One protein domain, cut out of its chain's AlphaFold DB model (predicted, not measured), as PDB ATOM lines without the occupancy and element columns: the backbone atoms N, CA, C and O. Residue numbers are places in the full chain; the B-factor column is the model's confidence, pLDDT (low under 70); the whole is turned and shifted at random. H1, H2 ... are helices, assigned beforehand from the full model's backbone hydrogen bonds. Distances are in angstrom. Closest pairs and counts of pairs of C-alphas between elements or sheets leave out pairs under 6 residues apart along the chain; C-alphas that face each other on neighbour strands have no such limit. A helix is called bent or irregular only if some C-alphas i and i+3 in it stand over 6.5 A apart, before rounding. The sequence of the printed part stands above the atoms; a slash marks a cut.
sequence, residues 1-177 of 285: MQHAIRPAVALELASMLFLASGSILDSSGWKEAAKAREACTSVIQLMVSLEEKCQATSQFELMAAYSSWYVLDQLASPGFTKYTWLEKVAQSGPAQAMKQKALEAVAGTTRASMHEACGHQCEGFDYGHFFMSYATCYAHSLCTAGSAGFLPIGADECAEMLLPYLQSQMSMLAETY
ATOM      1  N   MET A   1     -34.750  17.012  13.466       33.06
ATOM      2  CA  MET A   1     -33.648  17.775  12.845       33.06
ATOM      3  C   MET A   1     -32.509  17.768  13.847       33.06
ATOM      4  O   MET A   1     -32.771  18.026  15.010       33.06
ATOM      5  N   GLN A   2     -31.306  17.345  13.457       28.70
ATOM      6  CA  GLN A   2     -30.136  17.403  14.339       28.70
ATOM      7  C   GLN A   2     -29.670  18.859  14.371       28.70
ATOM      8  O   GLN A   2     -29.133  19.349  13.378       28.70
ATOM      9  N   HIS A   3     -29.961  19.566  15.461       38.81
ATOM     10  CA  HIS A   3     -29.473  20.923  15.677       38.81
ATOM     11  C   HIS A   3     -27.969  20.840  15.937       38.81
ATOM     12  O   HIS A   3     -27.521  20.325  16.960       38.81
ATOM     13  N   ALA A   4     -27.182  21.250  14.944       36.94
ATOM     14  CA  ALA A   4     -25.746  21.384  15.093       36.94
ATOM     15  C   ALA A   4     -25.489  22.536  16.068       36.94
ATOM     16  O   ALA A   4     -25.661  23.696  15.702       36.94
ATOM     17  N   ILE A   5     -25.106  22.195  17.302       45.12
ATOM     18  CA  ILE A   5     -24.521  23.132  18.267       45.12
ATOM     19  C   ILE A   5     -23.443  23.915  17.519       45.12
ATOM     20  O   ILE A   5     -22.593  23.293  16.865       45.12
ATOM     21  N   ARG A   6     -23.476  25.255  17.567       48.59
ATOM     22  CA  ARG A   6     -22.442  26.066  16.917       48.59
ATOM     23  C   ARG A   6     -21.056  25.540  17.321       48.59
ATOM     24  O   ARG A   6     -20.781  25.423  18.518       48.59
ATOM     25  N   PRO A   7     -20.158  25.256  16.356       42.44
ATOM     26  CA  PRO A   7     -18.821  24.744  16.647       42.44
ATOM     27  C   PRO A   7     -18.053  25.616  17.644       42.44
ATOM     28  O   PRO A   7     -17.267  25.084  18.409       42.44
ATOM     29  N   ALA A   8     -18.318  26.927  17.676       42.66
ATOM     30  CA  ALA A   8     -17.729  27.864  18.629       42.66
ATOM     31  C   ALA A   8     -18.131  27.568  20.088       42.66
ATOM     32  O   ALA A   8     -17.253  27.402  20.923       42.66
ATOM     33  N   VAL A   9     -19.426  27.382  20.377       44.72
ATOM     34  CA  VAL A   9     -19.926  27.073  21.732       44.72
ATOM     35  C   VAL A   9     -19.374  25.726  22.210       44.72
ATOM     36  O   VAL A   9     -18.874  25.607  23.326       44.72
ATOM     37  N   ALA A  10     -19.374  24.716  21.335       42.62
ATOM     38  CA  ALA A  10     -18.813  23.402  21.643       42.62
ATOM     39  C   ALA A  10     -17.285  23.430  21.840       42.62
ATOM     40  O   ALA A  10     -16.783  22.755  22.735       42.62
ATOM     41  N   LEU A  11     -16.544  24.202  21.038       41.56
ATOM     42  CA  LEU A  11     -15.084  24.328  21.126       41.56
ATOM     43  C   LEU A  11     -14.652  25.152  22.344       41.56
ATOM     44  O   LEU A  11     -13.625  24.856  22.946       41.56
ATOM     45  N   GLU A  12     -15.429  26.154  22.744       50.94
ATOM     46  CA  GLU A  12     -15.134  27.017  23.890       50.94
ATOM     47  C   GLU A  12     -15.493  26.359  25.217       50.94
ATOM     48  O   GLU A  12     -14.697  26.402  26.151       50.94
ATOM     49  N   LEU A  13     -16.616  25.644  25.279       50.12
ATOM     50  CA  LEU A  13     -16.922  24.758  26.399       50.12
ATOM     51  C   LEU A  13     -15.924  23.610  26.475       50.12
ATOM     52  O   LEU A  13     -15.459  23.285  27.563       50.12
ATOM     53  N   ALA A  14     -15.525  23.040  25.333       48.59
ATOM     54  CA  ALA A  14     -14.422  22.091  25.289       48.59
ATOM     55  C   ALA A  14     -13.114  22.734  25.749       48.59
ATOM     56  O   ALA A  14     -12.356  22.044  26.402       48.59
ATOM     57  N   SER A  15     -12.863  24.023  25.497       48.28
ATOM     58  CA  SER A  15     -11.671  24.748  25.960       48.28
ATOM     59  C   SER A  15     -11.715  25.046  27.460       48.28
ATOM     60  O   SER A  15     -10.703  24.878  28.127       48.28
ATOM     61  N   MET A  16     -12.873  25.404  28.023       51.47
ATOM     62  CA  MET A  16     -13.064  25.533  29.476       51.47
ATOM     63  C   MET A  16     -12.939  24.171  30.173       51.47
ATOM     64  O   MET A  16     -12.275  24.059  31.200       51.47
ATOM     65  N   LEU A  17     -13.478  23.109  29.565       50.44
ATOM     66  CA  LEU A  17     -13.315  21.723  30.010       50.44
ATOM     67  C   LEU A  17     -11.873  21.217  29.832       50.44
ATOM     68  O   LEU A  17     -11.384  20.490  30.692       50.44
ATOM     69  N   PHE A  18     -11.169  21.606  28.764       47.72
ATOM     70  CA  PHE A  18      -9.760  21.275  28.505       47.72
ATOM     71  C   PHE A  18      -8.833  22.027  29.459       47.72
ATOM     72  O   PHE A  18      -7.870  21.447  29.938       47.72
ATOM     73  N   LEU A  19      -9.123  23.288  29.784       48.16
ATOM     74  CA  LEU A  19      -8.382  24.056  30.788       48.16
ATOM     75  C   LEU A  19      -8.629  23.510  32.201       48.16
ATOM     76  O   LEU A  19      -7.697  23.467  32.997       48.16
ATOM     77  N   ALA A  20      -9.841  23.024  32.489       44.75
ATOM     78  CA  ALA A  20     -10.161  22.348  33.746       44.75
ATOM     79  C   ALA A  20      -9.547  20.937  33.865       44.75
ATOM     80  O   ALA A  20      -9.386  20.453  34.980       44.75
ATOM     81  N   SER A  21      -9.194  20.272  32.756       43.97
ATOM     82  CA  SER A  21      -8.704  18.877  32.751       43.97
ATOM     83  C   SER A  21      -7.259  18.680  32.268       43.97
ATOM     84  O   SER A  21      -6.697  17.605  32.461       43.97
ATOM     85  N   GLY A  22      -6.638  19.686  31.647       39.94
ATOM     86  CA  GLY A  22      -5.426  19.519  30.837       39.94
ATOM     87  C   GLY A  22      -4.090  19.838  31.510       39.94
ATOM     88  O   GLY A  22      -3.053  19.525  30.932       39.94
ATOM     89  N   SER A  23      -4.073  20.435  32.707       38.59
ATOM     90  CA  SER A  23      -2.826  20.758  33.426       38.59
ATOM     91  C   SER A  23      -2.543  19.874  34.641       38.59
ATOM     92  O   SER A  23      -1.471  19.999  35.226       38.59
ATOM     93  N   ILE A  24      -3.446  18.955  35.011       39.97
ATOM     94  CA  ILE A  24      -3.283  18.132  36.217       39.97
ATOM     95  C   ILE A  24      -3.262  16.643  35.859       39.97
ATOM     96  O   ILE A  24      -4.219  15.903  36.068       39.97
ATOM     97  N   LEU A  25      -2.133  16.199  35.301       36.34
ATOM     98  CA  LEU A  25      -1.784  14.777  35.171       36.34
ATOM     99  C   LEU A  25      -1.016  14.253  36.399       36.34
ATOM    100  O   LEU A  25      -0.241  13.312  36.280       36.34
ATOM    101  N   ASP A  26      -1.276  14.821  37.578       40.28
ATOM    102  CA  ASP A  26      -1.014  14.158  38.856       40.28
ATOM    103  C   ASP A  26      -2.355  13.810  39.511       40.28
ATOM    104  O   ASP A  26      -3.328  14.563  39.450       40.28
ATOM    105  N   SER A  27      -2.434  12.623  40.109       39.34
ATOM    106  CA  SER A  27      -3.662  11.959  40.579       39.34
ATOM    107  C   SER A  27      -4.524  12.754  41.578       39.34
ATOM    108  O   SER A  27      -5.643  12.336  41.881       39.34
ATOM    109  N   SER A  28      -4.042  13.898  42.066       48.12
ATOM    110  CA  SER A  28      -4.723  14.794  42.999       48.12
ATOM    111  C   SER A  28      -5.623  15.860  42.366       48.12
ATOM    112  O   SER A  28      -6.330  16.485  43.134       48.12
ATOM    113  N   GLY A  29      -5.617  16.089  41.041       55.03
ATOM    114  CA  GLY A  29      -6.479  17.116  40.401       55.03
ATOM    115  C   GLY A  29      -7.674  16.598  39.605       55.03
ATOM    116  O   GLY A  29      -8.423  17.372  39.008       55.03
ATOM    117  N   TRP A  30      -7.854  15.277  39.550       60.34
ATOM    118  CA  TRP A  30      -8.927  14.654  38.771       60.34
ATOM    119  C   TRP A  30     -10.317  14.886  39.379       60.34
ATOM    120  O   TRP A  30     -11.315  14.904  38.658       60.34
ATOM    121  N   LYS A  31     -10.400  15.057  40.705       67.75
ATOM    122  CA  LYS A  31     -11.673  15.283  41.408       67.75
ATOM    123  C   LYS A  31     -12.176  16.708  41.190       67.75
ATOM    124  O   LYS A  31     -13.359  16.913  40.948       67.75
ATOM    125  N   GLU A  32     -11.270  17.669  41.228       68.25
ATOM    126  CA  GLU A  32     -11.494  19.099  41.049       68.25
ATOM    127  C   GLU A  32     -11.905  19.377  39.598       68.25
ATOM    128  O   GLU A  32     -12.932  20.009  39.350       68.25
ATOM    129  N   ALA A  33     -11.199  18.771  38.636       67.94
ATOM    130  CA  ALA A  33     -11.573  18.785  37.223       67.94
ATOM    131  C   ALA A  33     -12.979  18.202  36.976       67.94
ATOM    132  O   ALA A  33     -13.762  18.748  36.196       67.94
ATOM    133  N   ALA A  34     -13.325  17.098  37.653       70.00
ATOM    134  CA  ALA A  34     -14.645  16.483  37.540       70.00
ATOM    135  C   ALA A  34     -15.760  17.383  38.098       70.00
ATOM    136  O   ALA A  34     -16.796  17.524  37.450       70.00
ATOM    137  N   LYS A  35     -15.533  18.043  39.242       71.44
ATOM    138  CA  LYS A  35     -16.480  19.007  39.827       71.44
ATOM    139  C   LYS A  35     -16.696  20.225  38.933       71.44
ATOM    140  O   LYS A  35     -17.838  20.612  38.702       71.44
ATOM    141  N   ALA A  36     -15.625  20.798  38.381       72.06
ATOM    142  CA  ALA A  36     -15.737  21.902  37.429       72.06
ATOM    143  C   ALA A  36     -16.543  21.491  36.186       72.06
ATOM    144  O   ALA A  36     -17.443  22.210  35.752       72.06
ATOM    145  N   ARG A  37     -16.297  20.286  35.657       73.25
ATOM    146  CA  ARG A  37     -17.075  19.727  34.547       73.25
ATOM    147  C   ARG A  37     -18.559  19.566  34.887       73.25
ATOM    148  O   ARG A  37     -19.409  19.887  34.055       73.25
ATOM    149  N   GLU A  38     -18.875  19.045  36.066       79.00
ATOM    150  CA  GLU A  38     -20.258  18.881  36.520       79.00
ATOM    151  C   GLU A  38     -20.959  20.240  36.636       79.00
ATOM    152  O   GLU A  38     -22.004  20.438  36.015       79.00
ATOM    153  N   ALA A  39     -20.324  21.209  37.303       77.94
ATOM    154  CA  ALA A  39     -20.820  22.578  37.447       77.94
ATOM    155  C   ALA A  39     -21.099  23.261  36.096       77.94
ATOM    156  O   ALA A  39     -22.070  24.004  35.956       77.94
ATOM    157  N   CYS A  40     -20.275  22.992  35.082       78.81
ATOM    158  CA  CYS A  40     -20.449  23.569  33.754       78.81
ATOM    159  C   CYS A  40     -21.491  22.851  32.896       78.81
ATOM    160  O   CYS A  40     -22.065  23.484  32.016       78.81
ATOM    161  N   THR A  41     -21.800  21.576  33.151       79.44
ATOM    162  CA  THR A  41     -22.730  20.794  32.314       79.44
ATOM    163  C   THR A  41     -24.116  21.444  32.225       79.44
ATOM    164  O   THR A  41     -24.689  21.510  31.136       79.44
ATOM    165  N   SER A  42     -24.625  21.990  33.331       75.75
ATOM    166  CA  SER A  42     -25.905  22.712  33.355       75.75
ATOM    167  C   SER A  42     -25.879  23.970  32.481       75.75
ATOM    168  O   SER A  42     -26.829  24.233  31.751       75.75
ATOM    169  N   VAL A  43     -24.766  24.712  32.473       78.62
ATOM    170  CA  VAL A  43     -24.597  25.904  31.624       78.62
ATOM    171  C   VAL A  43     -24.644  25.528  30.148       78.62
ATOM    172  O   VAL A  43     -25.331  26.194  29.382       78.62
ATOM    173  N   ILE A  44     -23.991  24.427  29.756       76.25
ATOM    174  CA  ILE A  44     -24.021  23.927  28.371       76.25
ATOM    175  C   ILE A  44     -25.458  23.680  27.922       76.25
ATOM    176  O   ILE A  44     -25.869  24.123  26.853       76.25
ATOM    177  N   GLN A  45     -26.232  22.979  28.748       77.44
ATOM    178  CA  GLN A  45     -27.619  22.649  28.432       77.44
ATOM    179  C   GLN A  45     -28.488  23.906  28.321       77.44
ATOM    180  O   GLN A  45     -29.316  24.004  27.413       77.44
ATOM    181  N   LEU A  46     -28.273  24.888  29.198       78.56
ATOM    182  CA  LEU A  46     -28.988  26.161  29.154       78.56
ATOM    183  C   LEU A  46     -28.590  27.008  27.944       78.56
ATOM    184  O   LEU A  46     -29.472  27.599  27.331       78.56
ATOM    185  N   MET A  47     -27.313  27.023  27.556       76.44
ATOM    186  CA  MET A  47     -26.851  27.706  26.344       76.44
ATOM    187  C   MET A  47     -27.452  27.095  25.083       76.44
ATOM    188  O   MET A  47     -27.913  27.839  24.225       76.44
ATOM    189  N   VAL A  48     -27.508  25.763  24.983       77.06
ATOM    190  CA  VAL A  48     -28.156  25.077  23.851       77.06
ATOM    191  C   VAL A  48     -29.650  25.411  23.804       77.06
ATOM    192  O   VAL A  48     -30.157  25.807  22.762       77.06
ATOM    193  N   SER A  49     -30.343  25.333  24.943       76.44
ATOM    194  CA  SER A  49     -31.760  25.719  25.053       76.44
ATOM    195  C   SER A  49     -31.992  27.185  24.671       76.44
ATOM    196  O   SER A  49     -32.996  27.521  24.042       76.44
ATOM    197  N   LEU A  50     -31.059  28.068  25.035       74.44
ATOM    198  CA  LEU A  50     -31.127  29.478  24.688       74.44
ATOM    199  C   LEU A  50     -30.834  29.693  23.200       74.44
ATOM    200  O   LEU A  50     -31.547  30.469  22.588       74.44
ATOM    201  N   GLU A  51     -29.892  28.978  22.586       75.44
ATOM    202  CA  GLU A  51     -29.639  29.019  21.134       75.44
ATOM    203  C   GLU A  51     -30.847  28.541  20.317       75.44
ATOM    204  O   GLU A  51     -31.163  29.109  19.273       75.44
ATOM    205  N   GLU A  52     -31.570  27.537  20.813       75.56
ATOM    206  CA  GLU A  52     -32.784  27.030  20.168       75.56
ATOM    207  C   GLU A  52     -33.958  28.022  20.221       75.56
ATOM    208  O   GLU A  52     -34.807  28.015  19.327       75.56
ATOM    209  N   LYS A  53     -34.025  28.864  21.260       73.56
ATOM    210  CA  LYS A  53     -35.165  29.766  21.514       73.56
ATOM    211  C   LYS A  53     -34.883  31.225  21.169       73.56
ATOM    212  O   LYS A  53     -35.786  31.945  20.764       73.56
ATOM    213  N   CYS A  54     -33.638  31.650  21.318       71.50
ATOM    214  CA  CYS A  54     -33.206  33.037  21.318       71.50
ATOM    215  C   CYS A  54     -31.957  33.189  20.435       71.50
ATOM    216  O   CYS A  54     -30.908  32.595  20.687       71.50
ATOM    217  N   GLN A  55     -32.047  34.030  19.400       66.62
ATOM    218  CA  GLN A  55     -30.943  34.242  18.450       66.62
ATOM    219  C   GLN A  55     -29.731  34.961  19.078       66.62
ATOM    220  O   GLN A  55     -28.612  34.858  18.572       66.62
ATOM    221  N   ALA A  56     -29.920  35.598  20.237       66.38
ATOM    222  CA  ALA A  56     -28.919  36.407  20.924       66.38
ATOM    223  C   ALA A  56     -28.039  35.631  21.931       66.38
ATOM    224  O   ALA A  56     -27.569  36.207  22.910       66.38
ATOM    225  N   THR A  57     -27.777  34.337  21.715       64.50
ATOM    226  CA  THR A  57     -27.049  33.468  22.673       64.50
ATOM    227  C   THR A  57     -25.689  34.008  23.088       64.50
ATOM    228  O   THR A  57     -25.324  33.966  24.263       64.50
ATOM    229  N   SER A  58     -24.972  34.575  22.120       67.69
ATOM    230  CA  SER A  58     -23.664  35.190  22.346       67.69
ATOM    231  C   SER A  58     -23.713  36.342  23.352       67.69
ATOM    232  O   SER A  58     -22.800  36.466  24.154       67.69
ATOM    233  N   GLN A  59     -24.786  37.139  23.387       70.88
ATOM    234  CA  GLN A  59     -24.876  38.308  24.269       70.88
ATOM    235  C   GLN A  59     -24.982  37.907  25.746       70.88
ATOM    236  O   GLN A  59     -24.341  38.513  26.602       70.88
ATOM    237  N   PHE A  60     -25.714  36.833  26.050       73.44
ATOM    238  CA  PHE A  60     -25.856  36.340  27.423       73.44
ATOM    239  C   PHE A  60     -24.558  35.764  27.973       73.44
ATOM    240  O   PHE A  60     -24.187  36.051  29.110       73.44
ATOM    241  N   GLU A  61     -23.855  34.976  27.163       75.06
ATOM    242  CA  GLU A  61     -22.555  34.428  27.538       75.06
ATOM    243  C   GLU A  61     -21.521  35.539  27.740       75.06
ATOM    244  O   GLU A  61     -20.809  35.555  28.743       75.06
ATOM    245  N   LEU A  62     -21.470  36.493  26.811       73.69
ATOM    246  CA  LEU A  62     -20.566  37.635  26.853       73.69
ATOM    247  C   LEU A  62     -20.807  38.502  28.100       73.69
ATOM    248  O   LEU A  62     -19.859  38.901  28.775       73.69
ATOM    249  N   MET A  63     -22.066  38.730  28.474       74.25
ATOM    250  CA  MET A  63     -22.406  39.534  29.653       74.25
ATOM    251  C   MET A  63     -22.206  38.773  30.967       74.25
ATOM    252  O   MET A  63     -21.775  39.361  31.963       74.25
ATOM    253  N   ALA A  64     -22.409  37.455  30.970       77.75
ATOM    254  CA  ALA A  64     -21.971  36.607  32.072       77.75
ATOM    255  C   ALA A  64     -20.438  36.667  32.227       77.75
ATOM    256  O   ALA A  64     -19.927  36.825  33.337       77.75
ATOM    257  N   ALA A  65     -19.692  36.647  31.119       75.75
ATOM    258  CA  ALA A  65     -18.242  36.788  31.144       75.75
ATOM    259  C   ALA A  65     -17.780  38.142  31.678       75.75
ATOM    260  O   ALA A  65     -16.866  38.195  32.504       75.75
ATOM    261  N   TYR A  66     -18.465  39.213  31.282       78.25
ATOM    262  CA  TYR A  66     -18.254  40.544  31.830       78.25
ATOM    263  C   TYR A  66     -18.464  40.595  33.347       78.25
ATOM    264  O   TYR A  66     -17.558  41.024  34.062       78.25
ATOM    265  N   SER A  67     -19.590  40.090  33.860       77.56
ATOM    266  CA  SER A  67     -19.857  40.051  35.308       77.56
ATOM    267  C   SER A  67     -18.819  39.225  36.071       77.56
ATOM    268  O   SER A  67     -18.360  39.630  37.138       77.56
ATOM    269  N   SER A  68     -18.401  38.091  35.510       77.19
ATOM    270  CA  SER A  68     -17.367  37.227  36.083       77.19
ATOM    271  C   SER A  68     -15.993  37.897  36.154       77.19
ATOM    272  O   SER A  68     -15.312  37.812  37.179       77.19
ATOM    273  N   TRP A  69     -15.571  38.570  35.081       76.38
ATOM    274  CA  TRP A  69     -14.317  39.323  35.075       76.38
ATOM    275  C   TRP A  69     -14.383  40.524  36.024       76.38
ATOM    276  O   TRP A  69     -13.439  40.737  36.781       76.38
ATOM    277  N   TYR A  70     -15.507  41.244  36.050       74.44
ATOM    278  CA  TYR A  70     -15.719  42.379  36.941       74.44
ATOM    279  C   TYR A  70     -15.527  42.000  38.418       74.44
ATOM    280  O   TYR A  70     -14.823  42.698  39.143       74.44
ATOM    281  N   VAL A  71     -16.057  40.851  38.860       75.88
ATOM    282  CA  VAL A  71     -15.809  40.338  40.223       75.88
ATOM    283  C   VAL A  71     -14.322  40.126  40.489       75.88
ATOM    284  O   VAL A  71     -13.828  40.519  41.543       75.88
ATOM    285  N   LEU A  72     -13.592  39.516  39.553       74.56
ATOM    286  CA  LEU A  72     -12.162  39.275  39.745       74.56
ATOM    287  C   LEU A  72     -11.346  40.559  39.780       74.56
ATOM    288  O   LEU A  72     -10.450  40.672  40.608       74.56
ATOM    289  N   ASP A  73     -11.660  41.515  38.909       73.38
ATOM    290  CA  ASP A  73     -10.994  42.816  38.874       73.38
ATOM    291  C   ASP A  73     -11.209  43.575  40.193       73.38
ATOM    292  O   ASP A  73     -10.275  44.139  40.768       73.38
ATOM    293  N   GLN A  74     -12.421  43.486  40.750       69.69
ATOM    294  CA  GLN A  74     -12.751  44.094  42.033       69.69
ATOM    295  C   GLN A  74     -12.034  43.445  43.211       69.69
ATOM    296  O   GLN A  74     -11.454  44.137  44.050       69.69
ATOM    297  N   LEU A  75     -12.035  42.117  43.277       67.44
ATOM    298  CA  LEU A  75     -11.387  41.418  44.380       67.44
ATOM    299  C   LEU A  75      -9.848  41.454  44.279       67.44
ATOM    300  O   LEU A  75      -9.174  41.287  45.293       67.44
ATOM    301  N   ALA A  76      -9.289  41.700  43.089       65.31
ATOM    302  CA  ALA A  76      -7.856  41.922  42.874       65.31
ATOM    303  C   ALA A  76      -7.424  43.393  43.049       65.31
ATOM    304  O   ALA A  76      -6.232  43.694  42.989       65.31
ATOM    305  N   SER A  77      -8.362  44.325  43.257       60.00
ATOM    306  CA  SER A  77      -8.058  45.755  43.333       60.00
ATOM    307  C   SER A  77      -7.357  46.161  44.645       60.00
ATOM    308  O   SER A  77      -7.657  45.612  45.714       60.00
ATOM    309  N   PRO A  78      -6.487  47.198  44.620       49.34
ATOM    310  CA  PRO A  78      -5.846  47.735  45.821       49.34
ATOM    311  C   PRO A  78      -6.898  48.177  46.851       49.34
ATOM    312  O   PRO A  78      -7.646  49.132  46.627       49.34
ATOM    313  N   GLY A  79      -6.983  47.450  47.968       49.38
ATOM    314  CA  GLY A  79      -7.998  47.643  49.013       49.38
ATOM    315  C   GLY A  79      -8.648  46.341  49.490       49.38
ATOM    316  O   GLY A  79      -8.988  46.239  50.665       49.38
ATOM    317  N   PHE A  80      -8.716  45.313  48.637       53.09
ATOM    318  CA  PHE A  80      -9.089  43.945  49.015       53.09
ATOM    319  C   PHE A  80      -7.834  43.121  49.351       53.09
ATOM    320  O   PHE A  80      -7.519  42.102  48.748       53.09
ATOM    321  N   THR A  81      -7.067  43.563  50.351       50.91
ATOM    322  CA  THR A  81      -5.754  42.972  50.689       50.91
ATOM    323  C   THR A  81      -5.833  41.617  51.399       50.91
ATOM    324  O   THR A  81      -4.800  41.045  51.741       50.91
ATOM    325  N   LYS A  82      -7.040  41.097  51.656       57.78
ATOM    326  CA  LYS A  82      -7.245  39.845  52.401       57.78
ATOM    327  C   LYS A  82      -6.808  38.608  51.607       57.78
ATOM    328  O   LYS A  82      -6.400  37.621  52.212       57.78
ATOM    329  N   TYR A  83      -6.835  38.669  50.274       64.00
ATOM    330  CA  TYR A  83      -6.592  37.513  49.408       64.00
ATOM    331  C   TYR A  83      -5.546  37.826  48.329       64.00
ATOM    332  O   TYR A  83      -5.852  37.951  47.148       64.00
ATOM    333  N   THR A  84      -4.275  37.907  48.726       67.12
ATOM    334  CA  THR A  84      -3.132  38.192  47.828       67.12
ATOM    335  C   THR A  84      -2.948  37.177  46.691       67.12
ATOM    336  O   THR A  84      -2.238  37.436  45.722       67.12
ATOM    337  N   TRP A  85      -3.587  36.010  46.778       72.31
ATOM    338  CA  TRP A  85      -3.594  34.999  45.723       72.31
ATOM    339  C   TRP A  85      -4.551  35.329  44.568       72.31
ATOM    340  O   TRP A  85      -4.380  34.782  43.477       72.31
ATOM    341  N   LEU A  86      -5.518  36.233  44.767       71.44
ATOM    342  CA  LEU A  86      -6.486  36.608  43.733       71.44
ATOM    343  C   LEU A  86      -5.840  37.301  42.540       71.44
ATOM    344  O   LEU A  86      -6.260  37.066  41.413       71.44
ATOM    345  N   GLU A  87      -4.775  38.074  42.755       71.94
ATOM    346  CA  GLU A  87      -4.007  38.672  41.658       71.94
ATOM    347  C   GLU A  87      -3.438  37.595  40.721       71.94
ATOM    348  O   GLU A  87      -3.506  37.724  39.500       71.94
ATOM    349  N   LYS A  88      -2.936  36.484  41.279       72.62
ATOM    350  CA  LYS A  88      -2.425  35.354  40.485       72.62
ATOM    351  C   LYS A  88      -3.552  34.612  39.769       72.62
ATOM    352  O   LYS A  88      -3.387  34.194  38.627       72.62
ATOM    353  N   VAL A  89      -4.712  34.484  40.410       73.81
ATOM    354  CA  VAL A  89      -5.915  33.907  39.794       73.81
ATOM    355  C   VAL A  89      -6.437  34.768  38.646       73.81
ATOM    356  O   VAL A  89      -6.755  34.227  37.587       73.81
ATOM    357  N   ALA A  90      -6.442  36.093  38.788       73.31
ATOM    358  CA  ALA A  90      -6.803  37.031  37.727       73.31
ATOM    359  C   ALA A  90      -5.830  36.982  36.528       73.31
ATOM    360  O   ALA A  90      -6.193  37.329  35.403       73.31
ATOM    361  N   GLN A  91      -4.600  36.508  36.739       73.56
ATOM    362  CA  GLN A  91      -3.606  36.278  35.684       73.56
ATOM    363  C   GLN A  91      -3.709  34.889  35.028       73.56
ATOM    364  O   GLN A  91      -3.000  34.620  34.060       73.56
ATOM    365  N   SER A  92      -4.583  34.006  35.519       69.94
ATOM    366  CA  SER A  92      -4.758  32.664  34.953       69.94
ATOM    367  C   SER A  92      -5.348  32.697  33.536       69.94
ATOM    368  O   SER A  92      -6.080  33.616  33.168       69.94
ATOM    369  N   GLY A  93      -5.072  31.655  32.740       71.12
ATOM    370  CA  GLY A  93      -5.613  31.507  31.382       71.12
ATOM    371  C   GLY A  93      -7.140  31.674  31.297       71.12
ATOM    372  O   GLY A  93      -7.596  32.481  30.487       71.12
ATOM    373  N   PRO A  94      -7.940  30.998  32.152       69.00
ATOM    374  CA  PRO A  94      -9.390  31.201  32.198       69.00
ATOM    375  C   PRO A  94      -9.804  32.648  32.495       69.00
ATOM    376  O   PRO A  94     -10.686  33.172  31.820       69.00
ATOM    377  N   ALA A  95      -9.152  33.323  33.449       71.50
ATOM    378  CA  ALA A  95      -9.460  34.719  33.768       71.50
ATOM    379  C   ALA A  95      -9.135  35.671  32.602       71.50
ATOM    380  O   ALA A  95      -9.917  36.575  32.306       71.50
ATOM    381  N   GLN A  96      -8.017  35.453  31.900       74.19
ATOM    382  CA  GLN A  96      -7.632  36.263  30.738       74.19
ATOM    383  C   GLN A  96      -8.570  36.054  29.542       74.19
ATOM    384  O   GLN A  96      -8.973  37.028  28.908       74.19
ATOM    385  N   ALA A  97      -8.975  34.810  29.263       73.69
ATOM    386  CA  ALA A  97      -9.954  34.517  28.215       73.69
ATOM    387  C   ALA A  97     -11.298  35.216  28.488       73.69
ATOM    388  O   ALA A  97     -11.908  35.794  27.590       73.69
ATOM    389  N   MET A  98     -11.728  35.227  29.751       72.69
ATOM    390  CA  MET A  98     -12.964  35.889  30.162       72.69
ATOM    391  C   MET A  98     -12.860  37.406  30.137       72.69
ATOM    392  O   MET A  98     -13.813  38.062  29.734       72.69
ATOM    393  N   LYS A  99     -11.698  37.969  30.475       76.31
ATOM    394  CA  LYS A  99     -11.427  39.396  30.285       76.31
ATOM    395  C   LYS A  99     -11.552  39.800  28.815       76.31
ATOM    396  O   LYS A  99     -12.162  40.822  28.522       76.31
ATOM    397  N   GLN A 100     -11.005  39.012  27.889       76.62
ATOM    398  CA  GLN A 100     -11.143  39.300  26.461       76.62
ATOM    399  C   GLN A 100     -12.618  39.281  26.032       76.62
ATOM    400  O   GLN A 100     -13.091  40.246  25.435       76.62
ATOM    401  N   LYS A 101     -13.363  38.235  26.414       74.31
ATOM    402  CA  LYS A 101     -14.807  38.139  26.150       74.31
ATOM    403  C   LYS A 101     -15.596  39.285  26.775       74.31
ATOM    404  O   LYS A 101     -16.493  39.818  26.142       74.31
ATOM    405  N   ALA A 102     -15.250  39.702  27.987       76.12
ATOM    406  CA  ALA A 102     -15.875  40.834  28.660       76.12
ATOM    407  C   ALA A 102     -15.709  42.139  27.867       76.12
ATOM    408  O   ALA A 102     -16.656  42.907  27.734       76.12
ATOM    409  N   LEU A 103     -14.524  42.381  27.301       77.12
ATOM    410  CA  LEU A 103     -14.279  43.556  26.464       77.12
ATOM    411  C   LEU A 103     -15.075  43.492  25.152       77.12
ATOM    412  O   LEU A 103     -15.646  44.497  24.732       77.12
ATOM    413  N   GLU A 104     -15.164  42.311  24.536       76.81
ATOM    414  CA  GLU A 104     -16.007  42.077  23.357       76.81
ATOM    415  C   GLU A 104     -17.502  42.264  23.679       76.81
ATOM    416  O   GLU A 104     -18.225  42.877  22.893       76.81
ATOM    417  N   ALA A 105     -17.951  41.816  24.857       76.62
ATOM    418  CA  ALA A 105     -19.314  41.984  25.366       76.62
ATOM    419  C   ALA A 105     -19.701  43.456  25.450       76.62
ATOM    420  O   ALA A 105     -20.716  43.892  24.908       76.62
ATOM    421  N   VAL A 106     -18.848  44.225  26.120       76.88
ATOM    422  CA  VAL A 106     -19.061  45.644  26.354       76.88
ATOM    423  C   VAL A 106     -19.082  46.396  25.020       76.88
ATOM    424  O   VAL A 106     -19.991  47.187  24.784       76.88
ATOM    425  N   ALA A 107     -18.148  46.105  24.111       79.94
ATOM    426  CA  ALA A 107     -18.128  46.715  22.780       79.94
ATOM    427  C   ALA A 107     -19.342  46.320  21.914       79.94
ATOM    428  O   ALA A 107     -19.799  47.110  21.088       79.94
ATOM    429  N   GLY A 108     -19.866  45.103  22.093       78.69
ATOM    430  CA  GLY A 108     -21.024  44.570  21.376       78.69
ATOM    431  C   GLY A 108     -22.385  44.943  21.974       78.69
ATOM    432  O   GLY A 108     -23.415  44.646  21.360       78.69
ATOM    433  N   THR A 109     -22.419  45.594  23.140       84.06
ATOM    434  CA  THR A 109     -23.657  46.009  23.813       84.06
ATOM    435  C   THR A 109     -24.167  47.310  23.196       84.06
ATOM    436  O   THR A 109     -23.739  48.410  23.534       84.06
ATOM    437  N   THR A 110     -25.099  47.178  22.258       83.88
ATOM    438  CA  THR A 110     -25.739  48.273  21.524       83.88
ATOM    439  C   THR A 110     -27.248  48.180  21.705       83.88
ATOM    440  O   THR A 110     -27.775  47.107  22.001       83.88
ATOM    441  N   ARG A 111     -27.985  49.259  21.424       86.88
ATOM    442  CA  ARG A 111     -29.456  49.213  21.407       86.88
ATOM    443  C   ARG A 111     -30.018  48.059  20.581       86.88
ATOM    444  O   ARG A 111     -30.996  47.435  20.984       86.88
ATOM    445  N   ALA A 112     -29.417  47.802  19.418       85.81
ATOM    446  CA  ALA A 112     -29.862  46.762  18.498       85.81
ATOM    447  C   ALA A 112     -29.639  45.361  19.082       85.81
ATOM    448  O   ALA A 112     -30.567  44.555  19.072       85.81
ATOM    449  N   SER A 113     -28.458  45.091  19.651       84.25
ATOM    450  CA  SER A 113     -28.186  43.795  20.286       84.25
ATOM    451  C   SER A 113     -29.022  43.580  21.548       84.25
ATOM    452  O   SER A 113     -29.484  42.465  21.782       84.25
ATOM    453  N   MET A 114     -29.323  44.638  22.310       86.81
ATOM    454  CA  MET A 114     -30.248  44.552  23.446       86.81
ATOM    455  C   MET A 114     -31.698  44.307  23.011       86.81
ATOM    456  O   MET A 114     -32.397  43.526  23.650       86.81
ATOM    457  N   HIS A 115     -32.154  44.902  21.905       86.44
ATOM    458  CA  HIS A 115     -33.469  44.589  21.330       86.44
ATOM    459  C   HIS A 115     -33.575  43.136  20.875       86.44
ATOM    460  O   HIS A 115     -34.621  42.516  21.051       86.44
ATOM    461  N   GLU A 116     -32.507  42.599  20.290       82.50
ATOM    462  CA  GLU A 116     -32.452  41.198  19.887       82.50
ATOM    463  C   GLU A 116     -32.497  40.274  21.112       82.50
ATOM    464  O   GLU A 116     -33.290  39.335  21.148       82.50
ATOM    465  N   ALA A 117     -31.706  40.578  22.147       80.12
ATOM    466  CA  ALA A 117     -31.611  39.760  23.354       80.12
ATOM    467  C   ALA A 117     -32.841  39.847  24.268       80.12
ATOM    468  O   ALA A 117     -33.186  38.871  24.926       80.12
ATOM    469  N   CYS A 118     -33.517  40.992  24.299       84.12
ATOM    470  CA  CYS A 118     -34.695  41.233  25.134       84.12
ATOM    471  C   CYS A 118     -36.007  41.211  24.344       84.12
ATOM    472  O   CYS A 118     -37.045  41.650  24.844       84.12
ATOM    473  N   GLY A 119     -35.964  40.751  23.094       79.69
ATOM    474  CA  GLY A 119     -37.135  40.621  22.242       79.69
ATOM    475  C   GLY A 119     -38.032  39.452  22.653       79.69
ATOM    476  O   GLY A 119     -37.632  38.555  23.395       79.69
ATOM    477  N   HIS A 120     -39.243  39.415  22.093       74.69
ATOM    478  CA  HIS A 120     -40.256  38.387  22.381       74.69
ATOM    479  C   HIS A 120     -39.779  36.936  22.195       74.69
ATOM    480  O   HIS A 120     -40.322  36.027  22.809       74.69
ATOM    481  N   GLN A 121     -38.762  36.693  21.363       71.44
ATOM    482  CA  GLN A 121     -38.217  35.345  21.149       71.44
ATOM    483  C   GLN A 121     -37.514  34.785  22.398       71.44
ATOM    484  O   GLN A 121     -37.455  33.575  22.583       71.44
ATOM    485  N   CYS A 122     -37.027  35.660  23.277       73.31
ATOM    486  CA  CYS A 122     -36.324  35.301  24.508       73.31
ATOM    487  C   CYS A 122     -37.246  35.429  25.744       73.31
ATOM    488  O   CYS A 122     -36.808  35.292  26.887       73.31
ATOM    489  N   GLU A 123     -38.541  35.690  25.532       70.38
ATOM    490  CA  GLU A 123     -39.540  35.841  26.588       70.38
ATOM    491  C   GLU A 123     -39.776  34.504  27.317       70.38
ATOM    492  O   GLU A 123     -39.931  33.449  26.702       70.38
ATOM    493  N   GLY A 124     -39.770  34.534  28.653       67.06
ATOM    494  CA  GLY A 124     -39.919  33.334  29.486       67.06
ATOM    495  C   GLY A 124     -38.645  32.500  29.669       67.06
ATOM    496  O   GLY A 124     -38.716  31.422  30.262       67.06
ATOM    497  N   PHE A 125     -37.484  32.965  29.193       75.81
ATOM    498  CA  PHE A 125     -36.206  32.369  29.577       75.81
ATOM    499  C   PHE A 125     -35.877  32.679  31.045       75.81
ATOM    500  O   PHE A 125     -36.020  33.812  31.505       75.81
ATOM    501  N   ASP A 126     -35.417  31.669  31.785       80.81
ATOM    502  CA  ASP A 126     -35.012  31.817  33.182       80.81
ATOM    503  C   ASP A 126     -33.587  32.383  33.269       80.81
ATOM    504  O   ASP A 126     -32.595  31.659  33.416       80.81
ATOM    505  N   TYR A 127     -33.494  33.709  33.140       77.25
ATOM    506  CA  TYR A 127     -32.234  34.446  33.241       77.25
ATOM    507  C   TYR A 127     -31.526  34.185  34.572       77.25
ATOM    508  O   TYR A 127     -30.306  34.016  34.596       77.25
ATOM    509  N   GLY A 128     -32.286  34.099  35.669       82.12
ATOM    510  CA  GLY A 128     -31.745  33.830  36.997       82.12
ATOM    511  C   GLY A 128     -31.018  32.492  37.033       82.12
ATOM    512  O   GLY A 128     -29.843  32.433  37.399       82.12
ATOM    513  N   HIS A 129     -31.664  31.419  36.572       85.62
ATOM    514  CA  HIS A 129     -31.042  30.098  36.558       85.62
ATOM    515  C   HIS A 129     -29.799  30.027  35.656       85.62
ATOM    516  O   HIS A 129     -28.796  29.417  36.046       85.62
ATOM    517  N   PHE A 130     -29.819  30.678  34.487       84.56
ATOM    518  CA  PHE A 130     -28.653  30.747  33.601       84.56
ATOM    519  C   PHE A 130     -27.460  31.432  34.260       84.56
ATOM    520  O   PHE A 130     -26.392  30.827  34.370       84.56
ATOM    521  N   PHE A 131     -27.642  32.665  34.735       85.06
ATOM    522  CA  PHE A 131     -26.546  33.439  35.307       85.06
ATOM    523  C   PHE A 131     -26.021  32.800  36.605       85.06
ATOM    524  O   PHE A 131     -24.810  32.776  36.825       85.06
ATOM    525  N   MET A 132     -26.887  32.178  37.420       86.44
ATOM    526  CA  MET A 132     -26.450  31.425  38.607       86.44
ATOM    527  C   MET A 132     -25.633  30.184  38.242       86.44
ATOM    528  O   MET A 132     -24.588  29.932  38.843       86.44
ATOM    529  N   SER A 133     -26.071  29.419  37.240       86.19
ATOM    530  CA  SER A 133     -25.320  28.251  36.764       86.19
ATOM    531  C   SER A 133     -23.957  28.666  36.206       86.19
ATOM    532  O   SER A 133     -22.950  27.997  36.449       86.19
ATOM    533  N   TYR A 134     -23.914  29.804  35.507       84.44
ATOM    534  CA  TYR A 134     -22.684  30.372  34.967       84.44
ATOM    535  C   TYR A 134     -21.706  30.784  36.074       84.44
ATOM    536  O   TYR A 134     -20.524  30.449  35.984       84.44
ATOM    537  N   ALA A 135     -22.183  31.434  37.145       84.94
ATOM    538  CA  ALA A 135     -21.364  31.753  38.320       84.94
ATOM    539  C   ALA A 135     -20.692  30.502  38.900       84.94
ATOM    540  O   ALA A 135     -19.483  30.506  39.133       84.94
ATOM    541  N   THR A 136     -21.457  29.422  39.088       86.31
ATOM    542  CA  THR A 136     -20.950  28.156  39.635       86.31
ATOM    543  C   THR A 136     -19.904  27.527  38.719       86.31
ATOM    544  O   THR A 136     -18.798  27.221  39.165       86.31
ATOM    545  N   CYS A 137     -20.206  27.392  37.425       83.81
ATOM    546  CA  CYS A 137     -19.251  26.888  36.435       83.81
ATOM    547  C   CYS A 137     -17.946  27.694  36.442       83.81
ATOM    548  O   CYS A 137     -16.852  27.121  36.461       83.81
ATOM    549  N   TYR A 138     -18.055  29.023  36.475       82.00
ATOM    550  CA  TYR A 138     -16.901  29.904  36.448       82.00
ATOM    551  C   TYR A 138     -16.047  29.795  37.716       82.00
ATOM    552  O   TYR A 138     -14.833  29.621  37.605       82.00
ATOM    553  N   ALA A 139     -16.666  29.825  38.901       83.44
ATOM    554  CA  ALA A 139     -15.969  29.702  40.181       83.44
ATOM    555  C   ALA A 139     -15.124  28.419  40.236       83.44
ATOM    556  O   ALA A 139     -13.918  28.470  40.488       83.44
ATOM    557  N   HIS A 140     -15.730  27.270  39.916       82.19
ATOM    558  CA  HIS A 140     -15.029  25.988  39.938       82.19
ATOM    559  C   HIS A 140     -13.939  25.892  38.865       82.19
ATOM    560  O   HIS A 140     -12.849  25.391  39.151       82.19
ATOM    561  N   SER A 141     -14.190  26.392  37.653       77.56
ATOM    562  CA  SER A 141     -13.202  26.362  36.563       77.56
ATOM    563  C   SER A 141     -11.973  27.209  36.889       77.56
ATOM    564  O   SER A 141     -10.835  26.761  36.732       77.56
ATOM    565  N   LEU A 142     -12.197  28.418  37.400       77.69
ATOM    566  CA  LEU A 142     -11.144  29.348  37.775       77.69
ATOM    567  C   LEU A 142     -10.294  28.812  38.936       77.69
ATOM    568  O   LEU A 142      -9.066  28.840  38.874       77.69
ATOM    569  N   CYS A 143     -10.937  28.288  39.980       79.31
ATOM    570  CA  CYS A 143     -10.245  27.764  41.153       79.31
ATOM    571  C   CYS A 143      -9.498  26.459  40.881       79.31
ATOM    572  O   CYS A 143      -8.404  26.260  41.408       79.31
ATOM    573  N   THR A 144     -10.032  25.602  40.010       77.62
ATOM    574  CA  THR A 144      -9.324  24.395  39.555       77.62
ATOM    575  C   THR A 144      -8.053  24.782  38.805       77.62
ATOM    576  O   THR A 144      -6.969  24.312  39.155       77.62
ATOM    577  N   ALA A 145      -8.144  25.728  37.864       72.19
ATOM    578  CA  ALA A 145      -6.970  26.260  37.173       72.19
ATOM    579  C   ALA A 145      -5.970  26.922  38.141       72.19
ATOM    580  O   ALA A 145      -4.760  26.804  37.955       72.19
ATOM    581  N   GLY A 146      -6.470  27.572  39.196       68.44
ATOM    582  CA  GLY A 146      -5.662  28.168  40.261       68.44
ATOM    583  C   GLY A 146      -4.890  27.167  41.123       68.44
ATOM    584  O   GLY A 146      -3.719  27.378  41.464       68.44
ATOM    585  N   SER A 147      -5.541  26.059  41.473       66.56
ATOM    586  CA  SER A 147      -4.973  25.015  42.330       66.56
ATOM    587  C   SER A 147      -3.831  24.247  41.668       66.56
ATOM    588  O   SER A 147      -3.006  23.659  42.361       66.56
ATOM    589  N   ALA A 148      -3.714  24.329  40.339       62.28
ATOM    590  CA  ALA A 148      -2.665  23.681  39.560       62.28
ATOM    591  C   ALA A 148      -1.267  24.319  39.719       62.28
ATOM    592  O   ALA A 148      -0.334  23.906  39.032       62.28
ATOM    593  N   GLY A 149      -1.076  25.309  40.605       57.91
ATOM    594  CA  GLY A 149       0.286  25.760  40.918       57.91
ATOM    595  C   GLY A 149       0.469  27.039  41.728       57.91
ATOM    596  O   GLY A 149       1.617  27.394  41.996       57.91
ATOM    597  N   PHE A 150      -0.587  27.769  42.107       65.62
ATOM    598  CA  PHE A 150      -0.393  29.083  42.743       65.62
ATOM    599  C   PHE A 150      -1.420  29.492  43.802       65.62
ATOM    600  O   PHE A 150      -1.218  30.528  44.446       65.62
ATOM    601  N   LEU A 151      -2.472  28.702  44.028       70.06
ATOM    602  CA  LEU A 151      -3.365  28.908  45.165       70.06
ATOM    603  C   LEU A 151      -2.742  28.378  46.469       70.06
ATOM    604  O   LEU A 151      -2.251  27.251  46.496       70.06
ATOM    605  N   PRO A 152      -2.800  29.148  47.571       71.12
ATOM    606  CA  PRO A 152      -2.423  28.672  48.902       71.12
ATOM    607  C   PRO A 152      -3.510  27.803  49.564       71.12
ATOM    608  O   PRO A 152      -3.314  27.329  50.679       71.12
ATOM    609  N   ILE A 153      -4.651  27.626  48.892       77.19
ATOM    610  CA  ILE A 153      -5.866  26.937  49.344       77.19
ATOM    611  C   ILE A 153      -6.311  25.910  48.297       77.19
ATOM    612  O   ILE A 153      -5.885  25.969  47.140       77.19
ATOM    613  N   GLY A 154      -7.196  24.991  48.686       79.62
ATOM    614  CA  GLY A 154      -7.794  24.027  47.758       79.62
ATOM    615  C   GLY A 154      -8.756  24.675  46.753       79.62
ATOM    616  O   GLY A 154      -9.300  25.754  46.996       79.62
ATOM    617  N   ALA A 155      -9.002  23.997  45.626       79.06
ATOM    618  CA  ALA A 155      -9.927  24.473  44.591       79.06
ATOM    619  C   ALA A 155     -11.367  24.639  45.110       79.06
ATOM    620  O   ALA A 155     -12.036  25.603  44.750       79.06
ATOM    621  N   ASP A 156     -11.827  23.725  45.971       83.25
ATOM    622  CA  ASP A 156     -13.166  23.781  46.567       83.25
ATOM    623  C   ASP A 156     -13.329  25.000  47.481       83.25
ATOM    624  O   ASP A 156     -14.262  25.776  47.311       83.25
ATOM    625  N   GLU A 157     -12.375  25.223  48.386       82.75
ATOM    626  CA  GLU A 157     -12.378  26.371  49.303       82.75
ATOM    627  C   GLU A 157     -12.304  27.703  48.535       82.75
ATOM    628  O   GLU A 157     -12.997  28.666  48.855       82.75
ATOM    629  N   CYS A 158     -11.508  27.751  47.462       81.44
ATOM    630  CA  CYS A 158     -11.479  28.891  46.549       81.44
ATOM    631  C   CYS A 158     -12.851  29.138  45.900       81.44
ATOM    632  O   CYS A 158     -13.306  30.284  45.849       81.44
ATOM    633  N   ALA A 159     -13.514  28.083  45.413       84.00
ATOM    634  CA  ALA A 159     -14.802  28.204  44.740       84.00
ATOM    635  C   ALA A 159     -15.889  28.659  45.721       84.00
ATOM    636  O   ALA A 159     -16.638  29.577  45.401       84.00
ATOM    637  N   GLU A 160     -15.919  28.098  46.932       84.25
ATOM    638  CA  GLU A 160     -16.831  28.505  48.010       84.25
ATOM    639  C   GLU A 160     -16.655  29.977  48.401       84.25
ATOM    640  O   GLU A 160     -17.641  30.661  48.674       84.25
ATOM    641  N   MET A 161     -15.426  30.498  48.379       78.50
ATOM    642  CA  MET A 161     -15.175  31.915  48.650       78.50
ATOM    643  C   MET A 161     -15.581  32.841  47.503       78.50
ATOM    644  O   MET A 161     -16.061  33.945  47.758       78.50
ATOM    645  N   LEU A 162     -15.377  32.436  46.248       77.75
ATOM    646  CA  LEU A 162     -15.683  33.272  45.083       77.75
ATOM    647  C   LEU A 162     -17.164  33.255  44.698       77.75
ATOM    648  O   LEU A 162     -17.683  34.258  44.201       77.75
ATOM    649  N   LEU A 163     -17.840  32.129  44.915       83.25
ATOM    650  CA  LEU A 163     -19.196  31.899  44.438       83.25
ATOM    651  C   LEU A 163     -20.214  32.942  44.932       83.25
ATOM    652  O   LEU A 163     -20.970  33.420  44.089       83.25
ATOM    653  N   PRO A 164     -20.222  33.381  46.208       77.06
ATOM    654  CA  PRO A 164     -21.164  34.401  46.673       77.06
ATOM    655  C   PRO A 164     -21.034  35.731  45.921       77.06
ATOM    656  O   PRO A 164     -22.040  36.335  45.554       77.06
ATOM    657  N   TYR A 165     -19.805  36.172  45.627       75.94
ATOM    658  CA  TYR A 165     -19.569  37.414  44.883       75.94
ATOM    659  C   TYR A 165     -20.021  37.291  43.424       75.94
ATOM    660  O   TYR A 165     -20.667  38.194  42.891       75.94
ATOM    661  N   LEU A 166     -19.717  36.153  42.790       79.31
ATOM    662  CA  LEU A 166     -20.137  35.857  41.421       79.31
ATOM    663  C   LEU A 166     -21.657  35.762  41.309       79.31
ATOM    664  O   LEU A 166     -22.238  36.404  40.442       79.31
ATOM    665  N   GLN A 167     -22.310  35.020  42.202       80.88
ATOM    666  CA  GLN A 167     -23.768  34.913  42.242       80.88
ATOM    667  C   GLN A 167     -24.415  36.272  42.491       80.88
ATOM    668  O   GLN A 167     -25.356  36.635  41.802       80.88
ATOM    669  N   SER A 168     -23.875  37.084  43.394       74.88
ATOM    670  CA  SER A 168     -24.425  38.415  43.637       74.88
ATOM    671  C   SER A 168     -24.382  39.308  42.383       74.88
ATOM    672  O   SER A 168     -25.396  39.896  42.003       74.88
ATOM    673  N   GLN A 169     -23.257  39.332  41.658       76.75
ATOM    674  CA  GLN A 169     -23.155  40.074  40.391       76.75
ATOM    675  C   GLN A 169     -24.020  39.490  39.268       76.75
ATOM    676  O   GLN A 169     -24.568  40.227  38.450       76.75
ATOM    677  N   MET A 170     -24.165  38.169  39.225       82.75
ATOM    678  CA  MET A 170     -24.991  37.475  38.241       82.75
ATOM    679  C   MET A 170     -26.492  37.690  38.477       82.75
ATOM    680  O   MET A 170     -27.234  37.858  37.512       82.75
ATOM    681  N   SER A 171     -26.938  37.764  39.732       78.25
ATOM    682  CA  SER A 171     -28.316  38.128  40.082       78.25
ATOM    683  C   SER A 171     -28.611  39.570  39.685       78.25
ATOM    684  O   SER A 171     -29.625  39.838  39.045       78.25
ATOM    685  N   MET A 172     -27.675  40.488  39.954       74.88
ATOM    686  CA  MET A 172     -27.781  41.871  39.487       74.88
ATOM    687  C   MET A 172     -27.930  41.947  37.973       74.88
ATOM    688  O   MET A 172     -28.777  42.680  37.460       74.88
ATOM    689  N   LEU A 173     -27.094  41.201  37.248       79.62
ATOM    690  CA  LEU A 173     -27.177  41.146  35.800       79.62
ATOM    691  C   LEU A 173     -28.553  40.629  35.371       79.62
ATOM    692  O   LEU A 173     -29.188  41.286  34.560       79.62
ATOM    693  N   ALA A 174     -29.048  39.539  35.962       82.50
ATOM    694  CA  ALA A 174     -30.362  38.978  35.645       82.50
ATOM    695  C   ALA A 174     -31.504  40.003  35.797       82.50
ATOM    696  O   ALA A 174     -32.354  40.106  34.914       82.50
ATOM    697  N   GLU A 175     -31.500  40.791  36.874       79.25
ATOM    698  CA  GLU A 175     -32.541  41.793  37.147       79.25
ATOM    699  C   GLU A 175     -32.447  43.040  36.263       79.25
ATOM    700  O   GLU A 175     -33.454  43.689  35.977       79.25
ATOM    701  N   THR A 176     -31.238  43.397  35.835       79.75
ATOM    702  CA  THR A 176     -30.980  44.650  35.109       79.75
ATOM    703  C   THR A 176     -30.777  44.451  33.611       79.75
ATOM    704  O   THR A 176     -30.677  45.439  32.884       79.75
ATOM    705  N   TYR A 177     -30.694  43.208  33.125       83.31
ATOM    706  CA  TYR A 177     -30.312  42.912  31.743       83.31
ATOM    707  C   TYR A 177     -31.282  43.530  30.731       83.31
ATOM    708  O   TYR A 177     -30.880  44.319  29.882       83.31
TER     709      TYR A 177
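Overview. This is residues 1 to 177 of the 285 residues of the protein "Hypothetical protein" of Symbiodinium microadriaticum (UniProt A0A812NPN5). The longest helix, H2, folds back beside H1, and this pair covers one side of H7, which runs through the middle of the domain. On the other side of H7, H3 is crossed by H8 on one side and by H5 on the other, with the short helices H4 and H6 near opposite ends of H3. The printed part has 177 residues with eight named helices, H1 to H8 in order along the chain, and no named strand; its class is all helix. It is compact, with a radius of gyration of the C-alphas of 16.1 A and spans of 47 by 41 by 23 A.

Along the chain. Begin with H2, residues 30 to 53, from C-alpha 30 at (-8.927, 14.654, 38.771). By its hydrogen bonds it was assigned as one helix, but it is bent: C-alphas 39 and 42 are 6.5 A apart, between arms H2a, residues 30 to 39, and H2b, residues 42 to 53. Before it comes H1, residues 7 to 21, 19.9 A long. After it find H3, residues 57 to 75, 27.9 A; H4, residues 86 to 90; H5, residues 93 to 108, 22.5 A; and H6, residues 111 to 117. H7, residues 127 to 147, runs 30.2 A from (-32.234, 34.446, 33.241). H8, residues 155 to 176, runs 30.7 A to C-alpha 176 at (-30.980, 44.650, 35.109); it has a kink of 40 degrees near residue 162 and is irregular, but only just, with C-alphas 161 and 164 6.8 A apart.

Arrangement. H1, H2a and H7 form an up and down bundle, each running against the one before it. H2a touches H7 at a shallow tilt of 15 degrees, opposite ways; look at Ala 39 and Cys 137, whose C-alphas are closest at 4.7 A. H1 and H2a are a hairpin, closest at the C-alphas of Ala 20 and Ala 33, 5.2 A. H7 and H8 are another, at a shallow tilt of 28 degrees, closest at the C-alphas of Cys 143 and Ala 155, 4.8 A. H3 and H7 are the hubs, touching 6 helices each. H3 touches H5 at a steep tilt of 59 degrees, closest at the C-alphas of Tyr 66 and Ala 102, 4.0 A. H3 touches H8 too, at Ser 67 and Gln 169, their closest C-alphas, 6.1 A, while H5 and H8 are apart. H3 touches H4 with residues 72 to 75 alone, and H6 with residues 57 to 60 alone. Every O i to N i+4 pair is within hydrogen-bond range in H1, H2a, H2b, H3, H4, H5, H6 and H7, and 16 of 18 are in H8.

Size, cuts and confidence. The C-alphas of Met 1 and Gly 79 are the farthest apart, 53.5 A. The printed part has no cut, and no link is long. Mean pLDDT of the printed part is 70.1; look for values under 70 in 56 residues, among them 1 to 33 and 74 to 84.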